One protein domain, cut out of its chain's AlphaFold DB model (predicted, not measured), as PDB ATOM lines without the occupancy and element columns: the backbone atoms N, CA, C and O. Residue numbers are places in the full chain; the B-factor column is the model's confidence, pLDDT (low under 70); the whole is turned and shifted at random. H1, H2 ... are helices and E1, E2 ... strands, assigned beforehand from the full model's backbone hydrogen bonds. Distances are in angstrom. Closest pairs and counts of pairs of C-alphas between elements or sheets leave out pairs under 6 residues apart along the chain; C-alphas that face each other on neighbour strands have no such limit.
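Overview. This is residues 25 to 92 of the 486 residues of the protein "S8 family serine peptidase" of Rhodothermales bacterium (UniProt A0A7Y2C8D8). A small two-strand hairpin, E1 and E2, sits at one end of a loose, flat model, and the longer helix H1 leads away from it to the shorter helix H2, which packs on H1 at residues 52 to 57 and runs about perpendicular to it. After H2 the last stretch, residues 76 to 92, goes out as a loop and folds back, with residues 77 to 78 paired to residues 90 to 91 and residues 82 to 87 sticking out. The printed part has 68 residues, with two named strands and two named helices in the order E1, E2, H1, H2; the class is mixed, helices and strands, and the sheet, in the order E1 - E2, is antiparallel. The whole is loose, with a radius of gyration of the C-alphas of 15.5 A, and spans 43 by 36 by 15 A.

Arrangement. Strand E1, residues 25 to 28, and strand E2, residues 35 to 39, form a hairpin. They are antiparallel neighbours, with 128 degrees between their directions. The C-alphas of Leu 25 and Arg 38 face each other at 4.1 A. N 26 and O 37, 2.9 A apart, and N 37 and O 26, 2.8 A apart, are within hydrogen-bond range. Helix H1, residues 42 to 59, is apart from E1. Helix H2, residues 65 to 75, is apart from both strands. H1 touches H2 with residues 52 to 57 alone; the closest C-alphas are those of Ala 53 and Val 68, 6.1 A apart. Their lines are about perpendicular, at 80 degrees. In H2 every O i to N i+4 pair is within hydrogen-bond range, and in H1 13 of 14 are.

Along the chain. E1 begins at C-alpha 25, at (124.277, 157.419, 109.560), and covers 9.3 A. E2 covers 12.8 A from Gly 35 to Met 39. H1 begins at C-alpha 42, at (128.482, 158.699, 122.584), and is 26.3 A long. H2 is 15.4 A long and ends at C-alpha 75, at (110.014, 153.484, 128.868). Residues 76 to 92 hold no named element; the short pairing of residues 77 to 78 with residues 90 to 91 is antiparallel.

Size, cuts and confidence. The two C-alphas farthest apart are those of Asn 32 and Ser 86, at 44.9 A. The printed part has no cut. The links from E2 to H1 and from H1 to H2 are tight, the link from E1 to E2 is short, and no link is long. Residues 82 to 87 stand free. The mean pLDDT of the printed part is 80.9; 12 residues are under 70, among them residues 30 to 33 in the link between E1 and E2.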
ATOM      1  N   LEU A  25     124.373 156.578 110.753       91.75
ATOM      2  CA  LEU A  25     124.277 157.419 109.560       91.75
ATOM      3  C   LEU A  25     123.654 158.778 109.914       91.75
ATOM      4  O   LEU A  25     122.496 158.842 110.319       91.75
ATOM      5  N   SER A  26     124.402 159.862 109.721       89.44
ATOM      6  CA  SER A  26     123.935 161.231 109.957       89.44
ATOM      7  C   SER A  26     124.415 162.185 108.866       89.44
ATOM      8  O   SER A  26     125.295 161.855 108.072       89.44
ATOM      9  N   LEU A  27     123.818 163.374 108.796       87.69
ATOM     10  CA  LEU A  27     124.202 164.402 107.831       87.69
ATOM     11  C   LEU A  27     125.591 164.961 108.157       87.69
ATOM     12  O   LEU A  27     125.900 165.263 109.308       87.69
ATOM     13  N   THR A  28     126.406 165.159 107.123       84.12
ATOM     14  CA  THR A  28     127.751 165.732 107.234       84.12
ATOM     15  C   THR A  28     127.929 166.895 106.262       84.12
ATOM     16  O   THR A  28     127.345 166.938 105.175       84.12
ATOM     17  N   ALA A  29     128.770 167.850 106.652       77.75
ATOM     18  CA  ALA A  29     129.159 168.991 105.829       77.75
ATOM     19  C   ALA A  29     130.402 168.699 104.964       77.75
ATOM     20  O   ALA A  29     131.067 169.641 104.526       77.75
ATOM     21  N   ALA A  30     130.739 167.418 104.752       61.25
ATOM     22  CA  ALA A  30     131.920 166.997 104.007       61.25
ATOM     23  C   ALA A  30     132.052 167.778 102.683       61.25
ATOM     24  O   ALA A  30     131.094 167.960 101.928       61.25
ATOM     25  N   THR A  31     133.248 168.326 102.481       56.78
ATOM     26  CA  THR A  31     133.579 169.404 101.540       56.78
ATOM     27  C   THR A  31     132.972 169.226 100.142       56.78
ATOM     28  O   THR A  31     133.242 168.228  99.481       56.78
ATOM     29  N   ASN A  32     132.263 170.266  99.676       52.22
ATOM     30  CA  ASN A  32     131.680 170.453  98.333       52.22
ATOM     31  C   ASN A  32     130.340 169.753  98.027       52.22
ATOM     32  O   ASN A  32     130.193 169.154  96.965       52.22
ATOM     33  N   GLY A  33     129.326 169.921  98.884       59.22
ATOM     34  CA  GLY A  33     127.927 169.675  98.483       59.22
ATOM     35  C   GLY A  33     126.987 169.121  99.552       59.22
ATOM     36  O   GLY A  33     125.794 169.003  99.283       59.22
ATOM     37  N   GLY A  34     127.492 168.818 100.753       73.00
ATOM     38  CA  GLY A  34     126.731 168.099 101.781       73.00
ATOM     39  C   GLY A  34     126.709 166.586 101.531       73.00
ATOM     40  O   GLY A  34     127.241 166.102 100.533       73.00
ATOM     41  N   GLY A  35     126.121 165.824 102.454       79.81
ATOM     42  CA  GLY A  35     126.010 164.368 102.346       79.81
ATOM     43  C   GLY A  35     125.598 163.706 103.658       79.81
ATOM     44  O   GLY A  35     125.214 164.390 104.607       79.81
ATOM     45  N   ALA A  36     125.698 162.379 103.710       84.44
ATOM     46  CA  ALA A  36     125.524 161.593 104.925       84.44
ATOM     47  C   ALA A  36     126.735 160.677 105.140       84.44
ATOM     48  O   ALA A  36     127.286 160.137 104.181       84.44
ATOM     49  N   GLU A  37     127.144 160.510 106.390       88.06
ATOM     50  CA  GLU A  37     128.291 159.706 106.806       88.06
ATOM     51  C   GLU A  37     127.924 158.893 108.050       88.06
ATOM     52  O   GLU A  37     127.093 159.319 108.855       88.06
ATOM     53  N   ARG A  38     128.507 157.698 108.177       90.06
ATOM     54  CA  ARG A  38     128.337 156.835 109.349       90.06
ATOM     55  C   ARG A  38     129.407 157.182 110.373       90.06
ATOM     56  O   ARG A  38     130.581 157.251 110.026       90.06
ATOM     57  N   MET A  39     128.987 157.446 111.604       89.94
ATOM     58  CA  MET A  39     129.858 157.915 112.676       89.94
ATOM     59  C   MET A  39     129.659 157.102 113.950       89.94
ATOM     60  O   MET A  39     128.546 156.664 114.254       89.94
ATOM     61  N   ASP A  40     130.746 156.996 114.709       93.12
ATOM     62  CA  ASP A  40     130.791 156.347 116.012       93.12
ATOM     63  C   ASP A  40     130.995 157.383 117.118       93.12
ATOM     64  O   ASP A  40     131.793 158.317 116.990       93.12
ATOM     65  N   GLY A  41     130.309 157.200 118.240       94.00
ATOM     66  CA  GLY A  41     130.536 157.962 119.456       94.00
ATOM     67  C   GLY A  41     129.300 158.101 120.335       94.00
ATOM     68  O   GLY A  41     128.155 158.099 119.881       94.00
ATOM     69  N   THR A  42     129.540 158.348 121.623       94.50
ATOM     70  CA  THR A  42     128.482 158.699 122.584       94.50
ATOM     71  C   THR A  42     127.759 159.999 122.213       94.50
ATOM     72  O   THR A  42     126.616 160.196 122.618       94.50
ATOM     73  N   SER A  43     128.365 160.854 121.380       94.50
ATOM     74  CA  SER A  43     127.710 162.013 120.754       94.50
ATOM     75  C   SER A  43     126.472 161.622 119.938       94.50
ATOM     76  O   SER A  43     125.464 162.327 119.968       94.50
ATOM     77  N   MET A  44     126.522 160.487 119.237       94.75
ATOM     78  CA  MET A  44     125.412 159.977 118.432       94.75
ATOM     79  C   MET A  44     124.330 159.377 119.334       94.75
ATOM     80  O   MET A  44     123.142 159.627 119.121       94.75
ATOM     81  N   SER A  45     124.725 158.679 120.403       94.44
ATOM     82  CA  SER A  45     123.801 158.217 121.446       94.44
ATOM     83  C   SER A  45     123.060 159.390 122.105       94.44
ATOM     84  O   SER A  45     121.837 159.356 122.238       94.44
ATOM     85  N   ALA A  46     123.771 160.465 122.458       95.81
ATOM     86  CA  ALA A  46     123.188 161.653 123.082       95.81
ATOM     87  C   ALA A  46     122.130 162.329 122.193       95.81
ATOM     88  O   ALA A  46     121.108 162.797 122.701       95.81
ATOM     89  N   ALA A  47     122.334 162.344 120.872       94.62
ATOM     90  CA  ALA A  47     121.360 162.876 119.922       94.62
ATOM     91  C   ALA A  47     120.049 162.068 119.921       94.62
ATOM     92  O   ALA A  47     118.972 162.664 119.970       94.62
ATOM     93  N   HIS A  48     120.122 160.733 119.951       94.00
ATOM     94  CA  HIS A  48     118.935 159.873 120.053       94.00
ATOM     95  C   HIS A  48     118.157 160.113 121.354       94.00
ATOM     96  O   HIS A  48     116.941 160.304 121.317       94.00
ATOM     97  N   VAL A  49     118.850 160.165 122.498       95.75
ATOM     98  CA  VAL A  49     118.216 160.434 123.803       95.75
ATOM     99  C   VAL A  49     117.579 161.824 123.829       95.75
ATOM    100  O   VAL A  49     116.465 161.986 124.321       95.75
ATOM    101  N   SER A  50     118.240 162.822 123.238       96.25
ATOM    102  CA  SER A  50     117.697 164.180 123.119       96.25
ATOM    103  C   SER A  50     116.443 164.223 122.239       96.25
ATOM    104  O   SER A  50     115.484 164.912 122.578       96.25
ATOM    105  N   GLY A  51     116.414 163.463 121.140       93.31
ATOM    106  CA  GLY A  51     115.225 163.312 120.299       93.31
ATOM    107  C   GLY A  51     114.057 162.673 121.054       93.31
ATOM    108  O   GLY A  51     112.939 163.182 121.000       93.31
ATOM    109  N   ALA A  52     114.321 161.622 121.833       89.06
ATOM    110  CA  ALA A  52     113.324 160.986 122.694       89.06
ATOM    111  C   ALA A  52     112.772 161.950 123.759       89.06
ATOM    112  O   ALA A  52     111.561 162.048 123.951       89.06
ATOM    113  N   ALA A  53     113.656 162.714 124.409       92.62
ATOM    114  CA  ALA A  53     113.280 163.756 125.360       92.62
ATOM    115  C   ALA A  53     112.400 164.834 124.707       92.62
ATOM    116  O   ALA A  53     111.401 165.256 125.289       92.62
ATOM    117  N   ALA A  54     112.748 165.264 123.491       92.19
ATOM    118  CA  ALA A  54     111.984 166.252 122.739       92.19
ATOM    119  C   ALA A  54     110.590 165.736 122.355       92.19
ATOM    120  O   ALA A  54     109.618 166.475 122.491       92.19
ATOM    121  N   LEU A  55     110.471 164.471 121.933       82.25
ATOM    122  CA  LEU A  55     109.177 163.837 121.661       82.25
ATOM    123  C   LEU A  55     108.295 163.801 122.913       82.25
ATOM    124  O   LEU A  55     107.120 164.159 122.850       82.25
ATOM    125  N   TYR A  56     108.870 163.447 124.063       77.06
ATOM    126  CA  TYR A  56     108.144 163.464 125.330       77.06
ATOM    127  C   TYR A  56     107.689 164.882 125.717       77.06
ATOM    128  O   TYR A  56     106.530 165.082 126.080       77.06
ATOM    129  N   LEU A  57     108.572 165.880 125.589       84.75
ATOM    130  CA  LEU A  57     108.262 167.288 125.865       84.75
ATOM    131  C   LEU A  57     107.218 167.873 124.908       84.75
ATOM    132  O   LEU A  57     106.449 168.737 125.318       84.75
ATOM    133  N   ALA A  58     107.152 167.404 123.661       74.06
ATOM    134  CA  ALA A  58     106.123 167.835 122.717       74.06
ATOM    135  C   ALA A  58     104.707 167.484 123.210       74.06
ATOM    136  O   ALA A  58     103.775 168.253 122.988       74.06
ATOM    137  N   GLN A  59     104.562 166.357 123.911       58.94
ATOM    138  CA  GLN A  59     103.299 165.918 124.518       58.94
ATOM    139  C   GLN A  59     103.114 166.446 125.949       58.94
ATOM    140  O   GLN A  59     101.987 166.599 126.412       58.94
ATOM    141  N   HIS A  60     104.211 166.781 126.636       64.50
ATOM    142  CA  HIS A  60     104.217 167.272 128.016       64.50
ATOM    143  C   HIS A  60     105.004 168.592 128.133       64.50
ATOM    144  O   HIS A  60     106.077 168.612 128.747       64.50
ATOM    145  N   PRO A  61     104.499 169.722 127.589       80.19
ATOM    146  CA  PRO A  61     105.294 170.949 127.435       80.19
ATOM    147  C   PRO A  61     105.793 171.569 128.745       80.19
ATOM    148  O   PRO A  61     106.736 172.356 128.740       80.19
ATOM    149  N   SER A  62     105.158 171.237 129.872       83.19
ATOM    150  CA  SER A  62     105.521 171.714 131.209       83.19
ATOM    151  C   SER A  62     106.373 170.729 132.017       83.19
ATOM    152  O   SER A  62     106.634 170.991 133.191       83.19
ATOM    153  N   ALA A  63     106.773 169.588 131.444       65.94
ATOM    154  CA  ALA A  63     107.575 168.602 132.159       65.94
ATOM    155  C   ALA A  63     108.973 169.152 132.488       65.94
ATOM    156  O   ALA A  63     109.674 169.713 131.648       65.94
ATOM    157  N   THR A  64     109.397 168.965 133.735       84.69
ATOM    158  CA  THR A  64     110.760 169.261 134.192       84.69
ATOM    159  C   THR A  64     111.755 168.245 133.635       84.69
ATOM    160  O   THR A  64     111.387 167.117 133.312       84.69
ATOM    161  N   SER A  65     113.044 168.588 133.595       83.62
ATOM    162  CA  SER A  65     114.100 167.663 133.152       83.62
ATOM    163  C   SER A  65     114.107 166.335 133.920       83.62
ATOM    164  O   SER A  65     114.327 165.287 133.319       83.62
ATOM    165  N   ALA A  66     113.806 166.357 135.222       72.44
ATOM    166  CA  ALA A  66     113.683 165.149 136.037       72.44
ATOM    167  C   ALA A  66     112.493 164.274 135.607       72.44
ATOM    168  O   ALA A  66     112.628 163.059 135.514       72.44
ATOM    169  N   GLN A  67     111.343 164.882 135.296       56.97
ATOM    170  CA  GLN A  67     110.171 164.153 134.796       56.97
ATOM    171  C   GLN A  67     110.431 163.547 133.415       56.97
ATOM    172  O   GLN A  67     110.046 162.407 133.176       56.97
ATOM    173  N   VAL A  68     111.123 164.274 132.535       77.75
ATOM    174  CA  VAL A  68     111.532 163.760 131.221       77.75
ATOM    175  C   VAL A  68     112.471 162.565 131.381       77.75
ATOM    176  O   VAL A  68     112.224 161.517 130.794       77.75
ATOM    177  N   LEU A  69     113.520 162.687 132.203       81.31
ATOM    178  CA  LEU A  69     114.464 161.592 132.441       81.31
ATOM    179  C   LEU A  69     113.752 160.364 133.017       81.31
ATOM    180  O   LEU A  69     113.912 159.270 132.487       81.31
ATOM    181  N   ASN A  70     112.918 160.544 134.042       67.12
ATOM    182  CA  ASN A  70     112.162 159.444 134.637       67.12
ATOM    183  C   ASN A  70     111.255 158.752 133.613       67.12
ATOM    184  O   ASN A  70     111.209 157.526 133.587       67.12
ATOM    185  N   ALA A  71     110.592 159.508 132.734       66.69
ATOM    186  CA  ALA A  71     109.756 158.939 131.684       66.69
ATOM    187  C   ALA A  71     110.565 158.139 130.652       66.69
ATOM    188  O   ALA A  71     110.160 157.045 130.260       66.69
ATOM    189  N   LEU A  72     111.733 158.643 130.240       81.81
ATOM    190  CA  LEU A  72     112.632 157.910 129.345       81.81
ATOM    191  C   LEU A  72     113.163 156.628 129.995       81.81
ATOM    192  O   LEU A  72     113.228 155.592 129.338       81.81
ATOM    193  N   LEU A  73     113.508 156.678 131.282       78.62
ATOM    194  CA  LEU A  73     113.957 155.510 132.038       78.62
ATOM    195  C   LEU A  73     112.834 154.486 132.230       78.62
ATOM    196  O   LEU A  73     113.080 153.293 132.069       78.62
ATOM    197  N   ALA A  74     111.610 154.930 132.511       63.75
ATOM    198  CA  ALA A  74     110.443 154.060 132.655       63.75
ATOM    199  C   ALA A  74     110.053 153.365 131.338       63.75
ATOM    200  O   ALA A  74     109.578 152.230 131.348       63.75
ATOM    201  N   ASN A  75     110.280 154.031 130.200       69.31
ATOM    202  CA  ASN A  75     110.014 153.484 128.868       69.31
ATOM    203  C   ASN A  75     111.186 152.709 128.259       69.31
ATOM    204  O   ASN A  75     111.006 152.079 127.219       69.31
ATOM    205  N   SER A  76     112.365 152.752 128.881       78.25
ATOM    206  CA  SER A  76     113.572 152.098 128.378       78.25
ATOM    207  C   SER A  76     113.417 150.577 128.231       78.25
ATOM    208  O   SER A  76     112.560 149.944 128.849       78.25
ATOM    209  N   LYS A  77     114.266 149.977 127.392       77.81
ATOM    210  CA  LYS A  77     114.307 148.532 127.127       77.81
ATOM    211  C   LYS A  77     115.712 147.992 127.351       77.81
ATOM    212  O   LYS A  77     116.691 148.677 127.072       77.81
ATOM    213  N   ASN A  78     115.828 146.743 127.787       77.44
ATOM    214  CA  ASN A  78     117.123 146.081 127.938       77.44
ATOM    215  C   ASN A  78     117.518 145.378 126.632       77.44
ATOM    216  O   ASN A  78     117.177 144.219 126.417       77.44
ATOM    217  N   PHE A  79     118.223 146.087 125.746       71.00
ATOM    218  CA  PHE A  79     118.751 145.508 124.496       71.00
ATOM    219  C   PHE A  79     120.201 145.032 124.603       71.00
ATOM    220  O   PHE A  79     120.713 144.412 123.671       71.00
ATOM    221  N   VAL A  80     120.879 145.370 125.699       79.56
ATOM    222  CA  VAL A  80     122.290 145.051 125.906       79.56
ATOM    223  C   VAL A  80     122.411 143.728 126.657       79.56
ATOM    224  O   VAL A  80     121.729 143.505 127.653       79.56
ATOM    225  N   THR A  81     123.235 142.835 126.119       76.62
ATOM    226  CA  THR A  81     123.369 141.432 126.537       76.62
ATOM    227  C   THR A  81     124.659 141.162 127.307       76.62
ATOM    228  O   THR A  81     124.747 140.159 128.013       76.62
ATOM    229  N   ASP A  82     125.652 142.046 127.198       77.06
ATOM    230  CA  ASP A  82     126.835 142.070 128.050       77.06
ATOM    231  C   ASP A  82     126.637 143.010 129.250       77.06
ATOM    232  O   ASP A  82     125.756 143.870 129.272       77.06
ATOM    233  N   GLN A  83     127.421 142.793 130.305       77.94
ATOM    234  CA  GLN A  83     127.359 143.584 131.531       77.94
ATOM    235  C   GLN A  83     128.676 144.304 131.764       77.94
ATOM    236  O   GLN A  83     129.741 143.695 131.686       77.94
ATOM    237  N   GLU A  84     128.574 145.573 132.146       83.56
ATOM    238  CA  GLU A  84     129.706 146.408 132.527       83.56
ATOM    239  C   GLU A  84     129.538 146.889 133.974       83.56
ATOM    240  O   GLU A  84     128.413 147.211 134.383       83.56
ATOM    241  N   PRO A  85     130.615 146.940 134.782       82.12
ATOM    242  CA  PRO A  85     130.519 147.213 136.211       82.12
ATOM    243  C   PRO A  85     129.710 148.475 136.521       82.12
ATOM    244  O   PRO A  85     130.036 149.574 136.068       82.12
ATOM    245  N   SER A  86     128.652 148.309 137.318       81.31
ATOM    246  CA  SER A  86     127.798 149.398 137.808       81.31
ATOM    247  C   SER A  86     127.183 150.281 136.710       81.31
ATOM    248  O   SER A  86     126.881 151.442 136.977       81.31
ATOM    249  N   THR A  87     127.010 149.760 135.491       84.31
ATOM    250  CA  THR A  87     126.431 150.489 134.350       84.31
ATOM    251  C   THR A  87     125.012 149.996 134.069       84.31
ATOM    252  O   THR A  87     124.750 148.796 134.126       84.31
ATOM    253  N   THR A  88     124.087 150.910 133.765       84.06
ATOM    254  CA  THR A  88     122.715 150.565 133.360       84.06
ATOM    255  C   THR A  88     122.699 149.731 132.072       84.06
ATOM    256  O   THR A  88     123.533 149.938 131.196       84.06
ATOM    257  N   THR A  89     121.722 148.838 131.915       83.00
ATOM    258  CA  THR A  89     121.414 148.154 130.641       83.00
ATOM    259  C   THR A  89     120.221 148.779 129.913       83.00
ATOM    260  O   THR A  89     119.809 148.300 128.856       83.00
ATOM    261  N   ARG A  90     119.649 149.840 130.493       83.19
ATOM    262  CA  ARG A  90     118.454 150.521 129.999       83.19
ATOM    263  C   ARG A  90     118.789 151.317 128.750       83.19
ATOM    264  O   ARG A  90     119.477 152.329 128.832       83.19
ATOM    265  N   SER A  91     118.274 150.893 127.607       86.94
ATOM    266  CA  SER A  91     118.389 151.604 126.337       86.94
ATOM    267  C   SER A  91     117.157 152.461 126.082       86.94
ATOM    268  O   SER A  91     116.028 152.015 126.293       86.94
ATOM    269  N   VAL A  92     117.371 153.686 125.599       89.00
ATOM    270  CA  VAL A  92     116.311 154.604 125.198       89.00
ATOM    271  C   VAL A  92     115.416 153.924 124.183       89.00
ATOM    272  O   VAL A  92     115.868 153.296 123.223       89.00
TER     273      VAL A  92